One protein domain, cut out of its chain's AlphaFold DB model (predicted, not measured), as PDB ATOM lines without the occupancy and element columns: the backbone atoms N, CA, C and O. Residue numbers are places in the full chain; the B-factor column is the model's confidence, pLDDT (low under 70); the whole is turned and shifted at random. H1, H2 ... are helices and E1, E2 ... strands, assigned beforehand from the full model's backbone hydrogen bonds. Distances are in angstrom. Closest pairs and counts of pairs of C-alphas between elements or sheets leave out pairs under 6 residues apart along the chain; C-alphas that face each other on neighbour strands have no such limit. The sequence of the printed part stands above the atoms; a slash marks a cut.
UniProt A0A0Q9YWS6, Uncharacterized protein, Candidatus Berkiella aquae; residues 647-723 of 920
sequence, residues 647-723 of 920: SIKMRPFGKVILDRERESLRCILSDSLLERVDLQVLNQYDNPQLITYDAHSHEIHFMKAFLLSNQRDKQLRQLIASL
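This is residues 647 to 723 of the 920 residues of an uncharacterized protein of Candidatus Berkiella aquae (UniProt A0A0Q9YWS6). A twisted wall of four antiparallel strands, built of the two hairpins E1-E2 and E3-E4, has one face bare; over the other lie the longest helix, H4, standing off and only grazing the sheet, H2 toward the E3 edge, and residues 647 to 653 toward the E1 edge. The short helices H1 and H3 sit at opposite ends of the strands. The printed part has 77 residues, with four named helices and four named strands in the order E1 E2 H1 H2 E3 E4 H3 H4; the sheet's order is E1 - E2 - E4 - E3, and the class is mixed, helices and strands. It is compact, with a radius of gyration of the C-alphas of 11.5 A, and rounded, spanning 31 by 24 by 22 A.

Find C-alpha 654 at (259.621, 183.567, 208.307); from there E1 runs 15.2 A to residue 659. E2, residues 664 to 669, is 15.8 A long; E4 is residues 699 to 702 and E3 residues 691 to 694. H1 is residues 671 to 674, H2 residues 679 to 685 and H3 residues 704 to 707. Find C-alpha 712 at (262.522, 191.149, 225.364); there H4 begins, and it runs 16.1 A to C-alpha 723 at (267.139, 179.745, 214.992).

Begin at the sheet, which is strongly twisted, but only just, with C-alphas up to 4.3 A off its best plane. In the hairpin E1 and E2, at 159 degrees, look for N 657 and O 666, 2.8 A apart, within hydrogen-bond range. Between the inner strands E2 and E4, N 702 and O 665 are 2.7 A apart. In the hairpin E3 and E4, N 701 and O 692 are 2.8 A apart. E2, H1, H2 and E3 form a split strand-helix-strand unit, two strands running the same way with E4 between them in the sheet; its crossover is right-handed. H2, H3 and H4 are on the sheet but only graze it; H1 is not on it. H2 and H4 only just touch, with 3 pairs of C-alphas within 8 A, made by residues 719 to 722 of H4 alone; their closest C-alphas, of Val 681 and Ser 722, are 7.0 A apart, and they run opposite ways at a shallow tilt of 10 degrees. H3 and H4 are close but not clearly touching; their closest C-alphas, of Phe 706 and Arg 712, are 6.0 A apart. In H4 every O i to N i+4 pair is within hydrogen-bond range, in H2 1 of 3, beside 3 of 4 O i to N i+3 pairs; H1 and H3 are too short for an i+4 pair.

Look to Glu 675 and Asn 710 for the two C-alphas farthest apart, 32.1 A. The printed part has no cut, and each link between named elements is tight. The mean pLDDT of the printed part is 87.0, and no printed residue is under 70.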
ATOM      1  N   SER A 647     259.452 192.183 213.388       87.94
ATOM      2  CA  SER A 647     259.153 191.991 211.964       87.94
ATOM      3  C   SER A 647     260.372 192.148 211.062       87.94
ATOM      4  O   SER A 647     260.454 191.503 210.021       87.94
ATOM      5  N   ILE A 648     261.331 192.992 211.440       86.62
ATOM      6  CA  ILE A 648     262.599 193.144 210.724       86.62
ATOM      7  C   ILE A 648     263.548 191.995 211.065       86.62
ATOM      8  O   ILE A 648     264.066 191.343 210.163       86.62
ATOM      9  N   LYS A 649     263.768 191.734 212.358       90.06
ATOM     10  CA  LYS A 649     264.751 190.744 212.822       90.06
ATOM     11  C   LYS A 649     264.347 189.300 212.535       90.06
ATOM     12  O   LYS A 649     265.221 188.468 212.328       90.06
ATOM     13  N   MET A 650     263.050 189.015 212.523       92.75
ATOM     14  CA  MET A 650     262.504 187.679 212.283       92.75
ATOM     15  C   MET A 650     262.207 187.407 210.804       92.75
ATOM     16  O   MET A 650     262.016 186.254 210.432       92.75
ATOM     17  N   ARG A 651     262.242 188.434 209.941       91.44
ATOM     18  CA  ARG A 651     262.023 188.301 208.488       91.44
ATOM     19  C   ARG A 651     262.875 187.219 207.811       91.44
ATOM     20  O   ARG A 651     262.336 186.544 206.941       91.44
ATOM     21  N   PRO A 652     264.165 187.025 208.159       92.06
ATOM     22  CA  PRO A 652     264.975 185.970 207.546       92.06
ATOM     23  C   PRO A 652     264.483 184.554 207.866       92.06
ATOM     24  O   PRO A 652     264.815 183.617 207.151       92.06
ATOM     25  N   PHE A 653     263.711 184.396 208.943       90.69
ATOM     26  CA  PHE A 653     263.253 183.104 209.447       90.69
ATOM     27  C   PHE A 653     261.823 182.772 209.005       90.69
ATOM     28  O   PHE A 653     261.436 181.604 209.030       90.69
ATOM     29  N   GLY A 654     261.033 183.771 208.594       92.19
ATOM     30  CA  GLY A 654     259.621 183.567 208.307       92.19
ATOM     31  C   GLY A 654     258.815 184.833 208.014       92.19
ATOM     32  O   GLY A 654     259.319 185.960 208.049       92.19
ATOM     33  N   LYS A 655     257.521 184.640 207.737       93.06
ATOM     34  CA  LYS A 655     256.558 185.733 207.560       93.06
ATOM     35  C   LYS A 655     256.029 186.169 208.920       93.06
ATOM     36  O   LYS A 655     255.419 185.383 209.637       93.06
ATOM     37  N   VAL A 656     256.209 187.446 209.237       92.81
ATOM     38  CA  VAL A 656     255.714 188.034 210.483       92.81
ATOM     39  C   VAL A 656     254.364 188.714 210.257       92.81
ATOM     40  O   VAL A 656     254.211 189.504 209.325       92.81
ATOM     41  N   ILE A 657     253.385 188.397 211.103       91.62
ATOM     42  CA  ILE A 657     252.009 188.894 211.073       91.62
ATOM     43  C   ILE A 657     251.676 189.481 212.446       91.62
ATOM     44  O   ILE A 657     251.851 188.826 213.470       91.62
ATOM     45  N   LEU A 658     251.177 190.716 212.472       87.06
ATOM     46  CA  LEU A 658     250.635 191.321 213.686       87.06
ATOM     47  C   LEU A 658     249.183 190.866 213.870       87.06
ATOM     48  O   LEU A 658     248.324 191.195 213.050       87.06
ATOM     49  N   ASP A 659     248.913 190.132 214.943       87.38
ATOM     50  CA  ASP A 659     247.580 189.679 215.318       87.38
ATOM     51  C   ASP A 659     246.958 190.687 216.291       87.38
ATOM     52  O   ASP A 659     247.210 190.666 217.499       87.38
ATOM     53  N   ARG A 660     246.181 191.623 215.736       82.25
ATOM     54  CA  ARG A 660     245.573 192.719 216.503       82.25
ATOM     55  C   ARG A 660     244.508 192.240 217.486       82.25
ATOM     56  O   ARG A 660     244.325 192.891 218.504       82.25
ATOM     57  N   GLU A 661     243.827 191.131 217.203       82.25
ATOM     58  CA  GLU A 661     242.776 190.606 218.084       82.25
ATOM     59  C   GLU A 661     243.363 189.988 219.352       82.25
ATOM     60  O   GLU A 661     242.775 190.086 220.425       82.25
ATOM     61  N   ARG A 662     244.546 189.375 219.240       81.31
ATOM     62  CA  ARG A 662     245.244 188.739 220.365       81.31
ATOM     63  C   ARG A 662     246.340 189.604 220.987       81.31
ATOM     64  O   ARG A 662     247.068 189.107 221.843       81.31
ATOM     65  N   GLU A 663     246.502 190.849 220.525       82.25
ATOM     66  CA  GLU A 663     247.610 191.749 220.891       82.25
ATOM     67  C   GLU A 663     248.976 191.030 220.866       82.25
ATOM     68  O   GLU A 663     249.817 191.177 221.755       82.25
ATOM     69  N   SER A 664     249.175 190.185 219.852       88.62
ATOM     70  CA  SER A 664     250.340 189.308 219.730       88.62
ATOM     71  C   SER A 664     250.940 189.401 218.334       88.62
ATOM     72  O   SER A 664     250.311 189.874 217.387       88.62
ATOM     73  N   LEU A 665     252.181 188.956 218.189       90.69
ATOM     74  CA  LEU A 665     252.860 188.928 216.901       90.69
ATOM     75  C   LEU A 665     253.230 187.493 216.563       90.69
ATOM     76  O   LEU A 665     253.809 186.793 217.383       90.69
ATOM     77  N   ARG A 666     252.874 187.039 215.366       93.69
ATOM     78  CA  ARG A 666     253.062 185.658 214.918       93.69
ATOM     79  C   ARG A 666     254.117 185.618 213.828       93.69
ATOM     80  O   ARG A 666     254.065 186.408 212.891       93.69
ATOM     81  N   CYS A 667     255.092 184.733 213.948       93.88
ATOM     82  CA  CYS A 667     256.107 184.494 212.933       93.88
ATOM     83  C   CYS A 667     255.919 183.083 212.381       93.88
ATOM     84  O   CYS A 667     256.265 182.116 213.054       93.88
ATOM     85  N   ILE A 668     255.383 182.986 211.166       94.00
ATOM     86  CA  ILE A 668     255.238 181.728 210.428       94.00
ATOM     87  C   ILE A 668     256.612 181.369 209.872       94.00
ATOM     88  O   ILE A 668     257.112 182.081 208.995       94.00
ATOM     89  N   LEU A 669     257.239 180.319 210.404       92.12
ATOM     90  CA  LEU A 669     258.580 179.905 209.990       92.12
ATOM     91  C   LEU A 669     258.570 179.378 208.549       92.12
ATOM     92  O   LEU A 669     257.616 178.742 208.117       92.12
ATOM     93  N   SER A 670     259.628 179.661 207.789       91.62
ATOM     94  CA  SER A 670     259.758 179.132 206.424       91.62
ATOM     95  C   SER A 670     260.113 177.642 206.427       91.62
ATOM     96  O   SER A 670     260.925 177.212 207.248       91.62
ATOM     97  N   ASP A 671     259.612 176.885 205.449       88.50
ATOM     98  CA  ASP A 671     259.896 175.446 205.306       88.50
ATOM     99  C   ASP A 671     261.406 175.148 205.277       88.50
ATOM    100  O   ASP A 671     261.893 174.247 205.955       88.50
ATOM    101  N   SER A 672     262.181 176.001 204.595       86.19
ATOM    102  CA  SER A 672     263.645 175.879 204.504       86.19
ATOM    103  C   SER A 672     264.379 175.982 205.848       86.19
ATOM    104  O   SER A 672     265.501 175.489 205.991       86.19
ATOM    105  N   LEU A 673     263.766 176.645 206.831       85.50
ATOM    106  CA  LEU A 673     264.296 176.764 208.182       85.50
ATOM    107  C   LEU A 673     263.910 175.548 209.029       85.50
ATOM    108  O   LEU A 673     264.738 175.065 209.799       85.50
ATOM    109  N   LEU A 674     262.684 175.043 208.867       86.31
ATOM    110  CA  LEU A 674     262.178 173.874 209.594       86.31
ATOM    111  C   LEU A 674     263.013 172.619 209.316       86.31
ATOM    112  O   LEU A 674     263.222 171.816 210.219       86.31
ATOM    113  N   GLU A 675     263.575 172.493 208.113       85.00
ATOM    114  CA  GLU A 675     264.505 171.409 207.766       85.00
ATOM    115  C   GLU A 675     265.867 171.498 208.483       85.00
ATOM    116  O   GLU A 675     266.603 170.513 208.547       85.00
ATOM    117  N   ARG A 676     266.242 172.678 209.000       81.94
ATOM    118  CA  ARG A 676     267.599 172.975 209.504       81.94
ATOM    119  C   ARG A 676     267.671 173.227 211.005       81.94
ATOM    120  O   ARG A 676     268.761 173.155 211.576       81.94
ATOM    121  N   VAL A 677     266.554 173.581 211.631       81.56
ATOM    122  CA  VAL A 677     266.490 173.948 213.047       81.56
ATOM    123  C   VAL A 677     266.043 172.753 213.877       81.56
ATOM    124  O   VAL A 677     265.064 172.084 213.563       81.56
ATOM    125  N   ASP A 678     266.745 172.510 214.982       84.50
ATOM    126  CA  ASP A 678     266.323 171.527 215.976       84.50
ATOM    127  C   ASP A 678     265.065 172.031 216.703       84.50
ATOM    128  O   ASP A 678     265.131 172.904 217.574       84.50
ATOM    129  N   LEU A 679     263.905 171.481 216.332       78.69
ATOM    130  CA  LEU A 679     262.606 171.848 216.900       78.69
ATOM    131  C   LEU A 679     262.534 171.621 218.421       78.69
ATOM    132  O   LEU A 679     261.749 172.289 219.095       78.69
ATOM    133  N   GLN A 680     263.383 170.758 219.000       79.69
ATOM    134  CA  GLN A 680     263.448 170.585 220.456       79.69
ATOM    135  C   GLN A 680     263.946 171.847 221.170       79.69
ATOM    136  O   GLN A 680     263.588 172.080 222.325       79.69
ATOM    137  N   VAL A 681     264.736 172.683 220.493       79.25
ATOM    138  CA  VAL A 681     265.206 173.968 221.028       79.25
ATOM    139  C   VAL A 681     264.062 174.980 221.087       79.25
ATOM    140  O   VAL A 681     264.024 175.788 222.012       79.25
ATOM    141  N   LEU A 682     263.097 174.919 220.164       78.62
ATOM    142  CA  LEU A 682     261.937 175.817 220.173       78.62
ATOM    143  C   LEU A 682     260.952 175.483 221.292       78.62
ATOM    144  O   LEU A 682     260.421 176.396 221.920       78.62
ATOM    145  N   ASN A 683     260.821 174.203 221.645       78.75
ATOM    146  CA  ASN A 683     260.019 173.773 222.794       78.75
ATOM    147  C   ASN A 683     260.562 174.298 224.139       78.75
ATOM    148  O   ASN A 683     259.821 174.384 225.111       78.75
ATOM    149  N   GLN A 684     261.841 174.694 224.215       80.50
ATOM    150  CA  GLN A 684     262.414 175.316 225.423       80.50
ATOM    151  C   GLN A 684     261.947 176.762 225.625       80.50
ATOM    152  O   GLN A 684     262.075 177.299 226.727       80.50
ATOM    153  N   TYR A 685     261.436 177.396 224.569       74.06
ATOM    154  CA  TYR A 685     260.885 178.743 224.623       74.06
ATOM    155  C   TYR A 685     259.378 178.754 224.858       74.06
ATOM    156  O   TYR A 685     258.841 179.852 224.926       74.06
ATOM    157  N   ASP A 686     258.729 177.593 225.022       75.50
ATOM    158  CA  ASP A 686     257.297 177.488 225.307       75.50
ATOM    159  C   ASP A 686     256.988 177.985 226.727       75.50
ATOM    160  O   ASP A 686     256.908 177.247 227.710       75.50
ATOM    161  N   ASN A 687     256.894 179.306 226.837       80.06
ATOM    162  CA  ASN A 687     256.390 179.997 227.999       80.06
ATOM    163  C   ASN A 687     255.083 180.669 227.572       80.06
ATOM    164  O   ASN A 687     255.144 181.720 226.926       80.06
ATOM    165  N   PRO A 688     253.914 180.138 227.979       78.19
ATOM    166  CA  PRO A 688     252.609 180.612 227.517       78.19
ATOM    167  C   PRO A 688     252.340 182.093 227.796       78.19
ATOM    168  O   PRO A 688     251.444 182.684 227.202       78.19
ATOM    169  N   GLN A 689     253.123 182.717 228.679       79.38
ATOM    170  CA  GLN A 689     253.018 184.138 228.979       79.38
ATOM    171  C   GLN A 689     253.889 185.017 228.072       79.38
ATOM    172  O   GLN A 689     253.617 186.206 227.966       79.38
ATOM    173  N   LEU A 690     254.930 184.484 227.426       86.56
ATOM    174  CA  LEU A 690     255.922 185.282 226.700       86.56
ATOM    175  C   LEU A 690     256.045 184.881 225.224       86.56
ATOM    176  O   LEU A 690     255.734 185.680 224.342       86.56
ATOM    177  N   ILE A 691     256.514 183.667 224.954       89.00
ATOM    178  CA  ILE A 691     256.710 183.147 223.601       89.00
ATOM    179  C   ILE A 691     256.101 181.751 223.576       89.00
ATOM    180  O   ILE A 691     256.391 180.956 224.463       89.00
ATOM    181  N   THR A 692     255.278 181.438 222.584       90.44
ATOM    182  CA  THR A 692     254.813 180.064 222.360       90.44
ATOM    183  C   THR A 692     255.185 179.621 220.962       90.44
ATOM    184  O   THR A 692     255.156 180.412 220.020       90.44
ATOM    185  N   TYR A 693     255.574 178.359 220.829       91.62
ATOM    186  CA  TYR A 693     255.796 177.736 219.532       91.62
ATOM    187  C   TYR A 693     254.678 176.728 219.288       91.62
ATOM    188  O   TYR A 693     254.547 175.756 220.028       91.62
ATOM    189  N   ASP A 694     253.868 176.965 218.261       90.88
ATOM    190  CA  ASP A 694     252.870 176.000 217.823       90.88
ATOM    191  C   ASP A 694     253.495 175.066 216.788       90.88
ATOM    192  O   ASP A 694     253.712 175.421 215.628       90.88
ATOM    193  N   ALA A 695     253.778 173.839 217.222       87.00
ATOM    194  CA  ALA A 695     254.378 172.818 216.379       87.00
ATOM    195  C   ALA A 695     253.484 172.379 215.204       87.00
ATOM    196  O   ALA A 695     254.021 171.856 214.232       87.00
ATOM    197  N   HIS A 696     252.158 172.573 215.276       88.81
ATOM    198  CA  HIS A 696     251.231 172.147 214.218       88.81
ATOM    199  C   HIS A 696     251.187 173.147 213.064       88.81
ATOM    200  O   HIS A 696     251.061 172.751 211.908       88.81
ATOM    201  N   SER A 697     251.275 174.438 213.380       90.75
ATOM    202  CA  SER A 697     251.243 175.532 212.404       90.75
ATOM    203  C   SER A 697     252.632 176.086 212.072       90.75
ATOM    204  O   SER A 697     252.765 176.909 211.168       90.75
ATOM    205  N   HIS A 698     253.669 175.630 212.783       92.25
ATOM    206  CA  HIS A 698     255.037 176.144 212.702       92.25
ATOM    207  C   HIS A 698     255.127 177.659 212.961       92.25
ATOM    208  O   HIS A 698     255.952 178.371 212.378       92.25
ATOM    209  N   GLU A 699     254.277 178.156 213.860       93.88
ATOM    210  CA  GLU A 699     254.198 179.565 214.237       93.88
ATOM    211  C   GLU A 699     254.901 179.823 215.573       93.88
ATOM    212  O   GLU A 699     254.711 179.106 216.555       93.88
ATOM    213  N   ILE A 700     255.697 180.893 215.637       93.12
ATOM    214  CA  ILE A 700     256.160 181.466 216.905       93.12
ATOM    215  C   ILE A 700     255.260 182.648 217.252       93.12
ATOM    216  O   ILE A 700     255.229 183.636 216.517       93.12
ATOM    217  N   HIS A 701     254.570 182.582 218.384       92.88
ATOM    218  CA  HIS A 701     253.746 183.665 218.902       92.88
ATOM    219  C   HIS A 701     254.518 184.437 219.970       92.88
ATOM    220  O   HIS A 701     254.932 183.887 220.985       92.88
ATOM    221  N   PHE A 702     254.676 185.735 219.759       93.50
ATOM    222  CA  PHE A 702     255.177 186.692 220.732       93.50
ATOM    223  C   PHE A 702     253.974 187.343 221.419       93.50
ATOM    224  O   PHE A 702     253.276 188.164 220.819       93.50
ATOM    225  N   MET A 703     253.712 186.949 222.664       92.94
ATOM    226  CA  MET A 703     252.566 187.416 223.450       92.94
ATOM    227  C   MET A 703     252.764 188.867 223.916       92.94
ATOM    228  O   MET A 703     253.901 189.322 224.068       92.94
ATOM    229  N   LYS A 704     251.676 189.589 224.236       88.69
ATOM    230  CA  LYS A 704     251.729 190.979 224.743       88.69
ATOM    231  C   LYS A 704     252.745 191.167 225.874       88.69
ATOM    232  O   LYS A 704     253.551 192.095 225.843       88.69
ATOM    233  N   ALA A 705     252.763 190.258 226.850       86.19
ATOM    234  CA  ALA A 705     253.670 190.371 227.992       86.19
ATOM    235  C   ALA A 705     255.152 190.199 227.607       86.19
ATOM    236  O   ALA A 705     256.016 190.759 228.278       86.19
ATOM    237  N   PHE A 706     255.470 189.509 226.504       89.38
ATOM    238  CA  PHE A 706     256.818 189.536 225.935       89.38
ATOM    239  C   PHE A 706     257.129 190.874 225.277       89.38
ATOM    240  O   PHE A 706     258.200 191.428 225.513       89.38
ATOM    241  N   LEU A 707     256.195 191.415 224.492       85.19
ATOM    242  CA  LEU A 707     256.374 192.701 223.816       85.19
ATOM    243  C   LEU A 707     256.611 193.841 224.817       85.19
ATOM    244  O   LEU A 707     257.397 194.733 224.522       85.19
ATOM    245  N   LEU A 708     256.034 193.761 226.018       81.25
ATOM    246  CA  LEU A 708     256.209 194.726 227.114       81.25
ATOM    247  C   LEU A 708     257.313 194.342 228.127       81.25
ATOM    248  O   LEU A 708     257.559 195.062 229.090       81.25
ATOM    249  N   SER A 709     257.999 193.209 227.948       82.38
ATOM    250  CA  SER A 709     258.991 192.721 228.916       82.38
ATOM    251  C   SER A 709     260.319 193.476 228.832       82.38
ATOM    252  O   SER A 709     260.933 193.573 227.771       82.38
ATOM    253  N   ASN A 710     260.882 193.854 229.984       76.62
ATOM    254  CA  ASN A 710     262.238 194.417 230.082       76.62
ATOM    255  C   ASN A 710     263.348 193.445 229.620       76.62
ATOM    256  O   ASN A 710     264.498 193.851 229.447       76.62
ATOM    257  N   GLN A 711     263.046 192.152 229.442       81.06
ATOM    258  CA  GLN A 711     263.996 191.148 228.943       81.06
ATOM    259  C   GLN A 711     263.853 190.843 227.445       81.06
ATOM    260  O   GLN A 711     264.655 190.063 226.915       81.06
ATOM    261  N   ARG A 712     262.896 191.472 226.750       87.19
ATOM    262  CA  ARG A 712     262.522 191.149 225.364       87.19
ATOM    263  C   ARG A 712     263.687 191.159 224.380       87.19
ATOM    264  O   ARG A 712     263.836 190.221 223.609       87.19
ATOM    265  N   ASP A 713     264.601 192.128 224.460       83.56
ATOM    266  CA  ASP A 713     265.769 192.188 223.565       83.56
ATOM    267  C   ASP A 713     266.765 191.049 223.796       83.56
ATOM    268  O   ASP A 713     267.416 190.561 222.869       83.56
ATOM    269  N   LYS A 714     266.946 190.645 225.057       86.25
ATOM    270  CA  LYS A 714     267.828 189.532 225.408       86.25
ATOM    271  C   LYS A 714     267.218 188.218 224.930       86.25
ATOM    272  O   LYS A 714     267.917 187.449 224.279       86.25
ATOM    273  N   GLN A 715     265.939 188.003 225.218       87.69
ATOM    274  CA  GLN A 715     265.206 186.801 224.829       87.69
ATOM    275  C   GLN A 715     265.059 186.691 223.304       87.69
ATOM    276  O   GLN A 715     265.315 185.628 222.755       87.69
ATOM    277  N   LEU A 716     264.781 187.795 222.599       92.19
ATOM    278  CA  LEU A 716     264.734 187.830 221.133       92.19
ATOM    279  C   LEU A 716     266.092 187.474 220.514       92.19
ATOM    280  O   LEU A 716     266.151 186.701 219.568       92.19
ATOM    281  N   ARG A 717     267.202 187.998 221.056       88.94
ATOM    282  CA  ARG A 717     268.552 187.622 220.594       88.94
ATOM    283  C   ARG A 717     268.868 186.153 220.849       88.94
ATOM    284  O   ARG A 717     269.499 185.531 220.003       88.94
ATOM    285  N   GLN A 718     268.457 185.617 221.997       88.38
ATOM    286  CA  GLN A 718     268.623 184.196 222.310       88.38
ATOM    287  C   GLN A 718     267.828 183.325 221.334       88.38
ATOM    288  O   GLN A 718     268.399 182.403 220.767       88.38
ATOM    289  N   LEU A 719     266.571 183.684 221.059       91.12
ATOM    290  CA  LEU A 719     265.735 182.999 220.078       91.12
ATOM    291  C   LEU A 719     266.353 183.047 218.673       91.12
ATOM    292  O   LEU A 719     266.504 182.012 218.036       91.12
ATOM    293  N   ILE A 720     266.783 184.226 218.210       92.62
ATOM    294  CA  ILE A 720     267.444 184.382 216.904       92.62
ATOM    295  C   ILE A 720     268.720 183.536 216.832       92.62
ATOM    296  O   ILE A 720     268.967 182.889 215.818       92.62
ATOM    297  N   ALA A 721     269.522 183.503 217.899       89.50
ATOM    298  CA  ALA A 721     270.723 182.675 217.955       89.50
ATOM    299  C   ALA A 721     270.400 181.172 217.924       89.50
ATOM    300  O   ALA A 721     271.156 180.407 217.335       89.50
ATOM    301  N   SER A 722     269.285 180.753 218.527       87.25
ATOM    302  CA  SER A 722     268.784 179.375 218.467       87.25
ATOM    303  C   SER A 722     268.248 178.991 217.083       87.25
ATOM    304  O   SER A 722     268.379 177.835 216.692       87.25
ATOM    305  N   LEU A 723     267.660 179.942 216.351       88.62
ATOM    306  CA  LEU A 723     267.139 179.745 214.992       88.62
ATOM    307  C   LEU A 723     268.223 179.838 213.913       88.62
ATOM    308  O   LEU A 723     268.054 179.316 212.814       88.62
TER     309      LEU A 723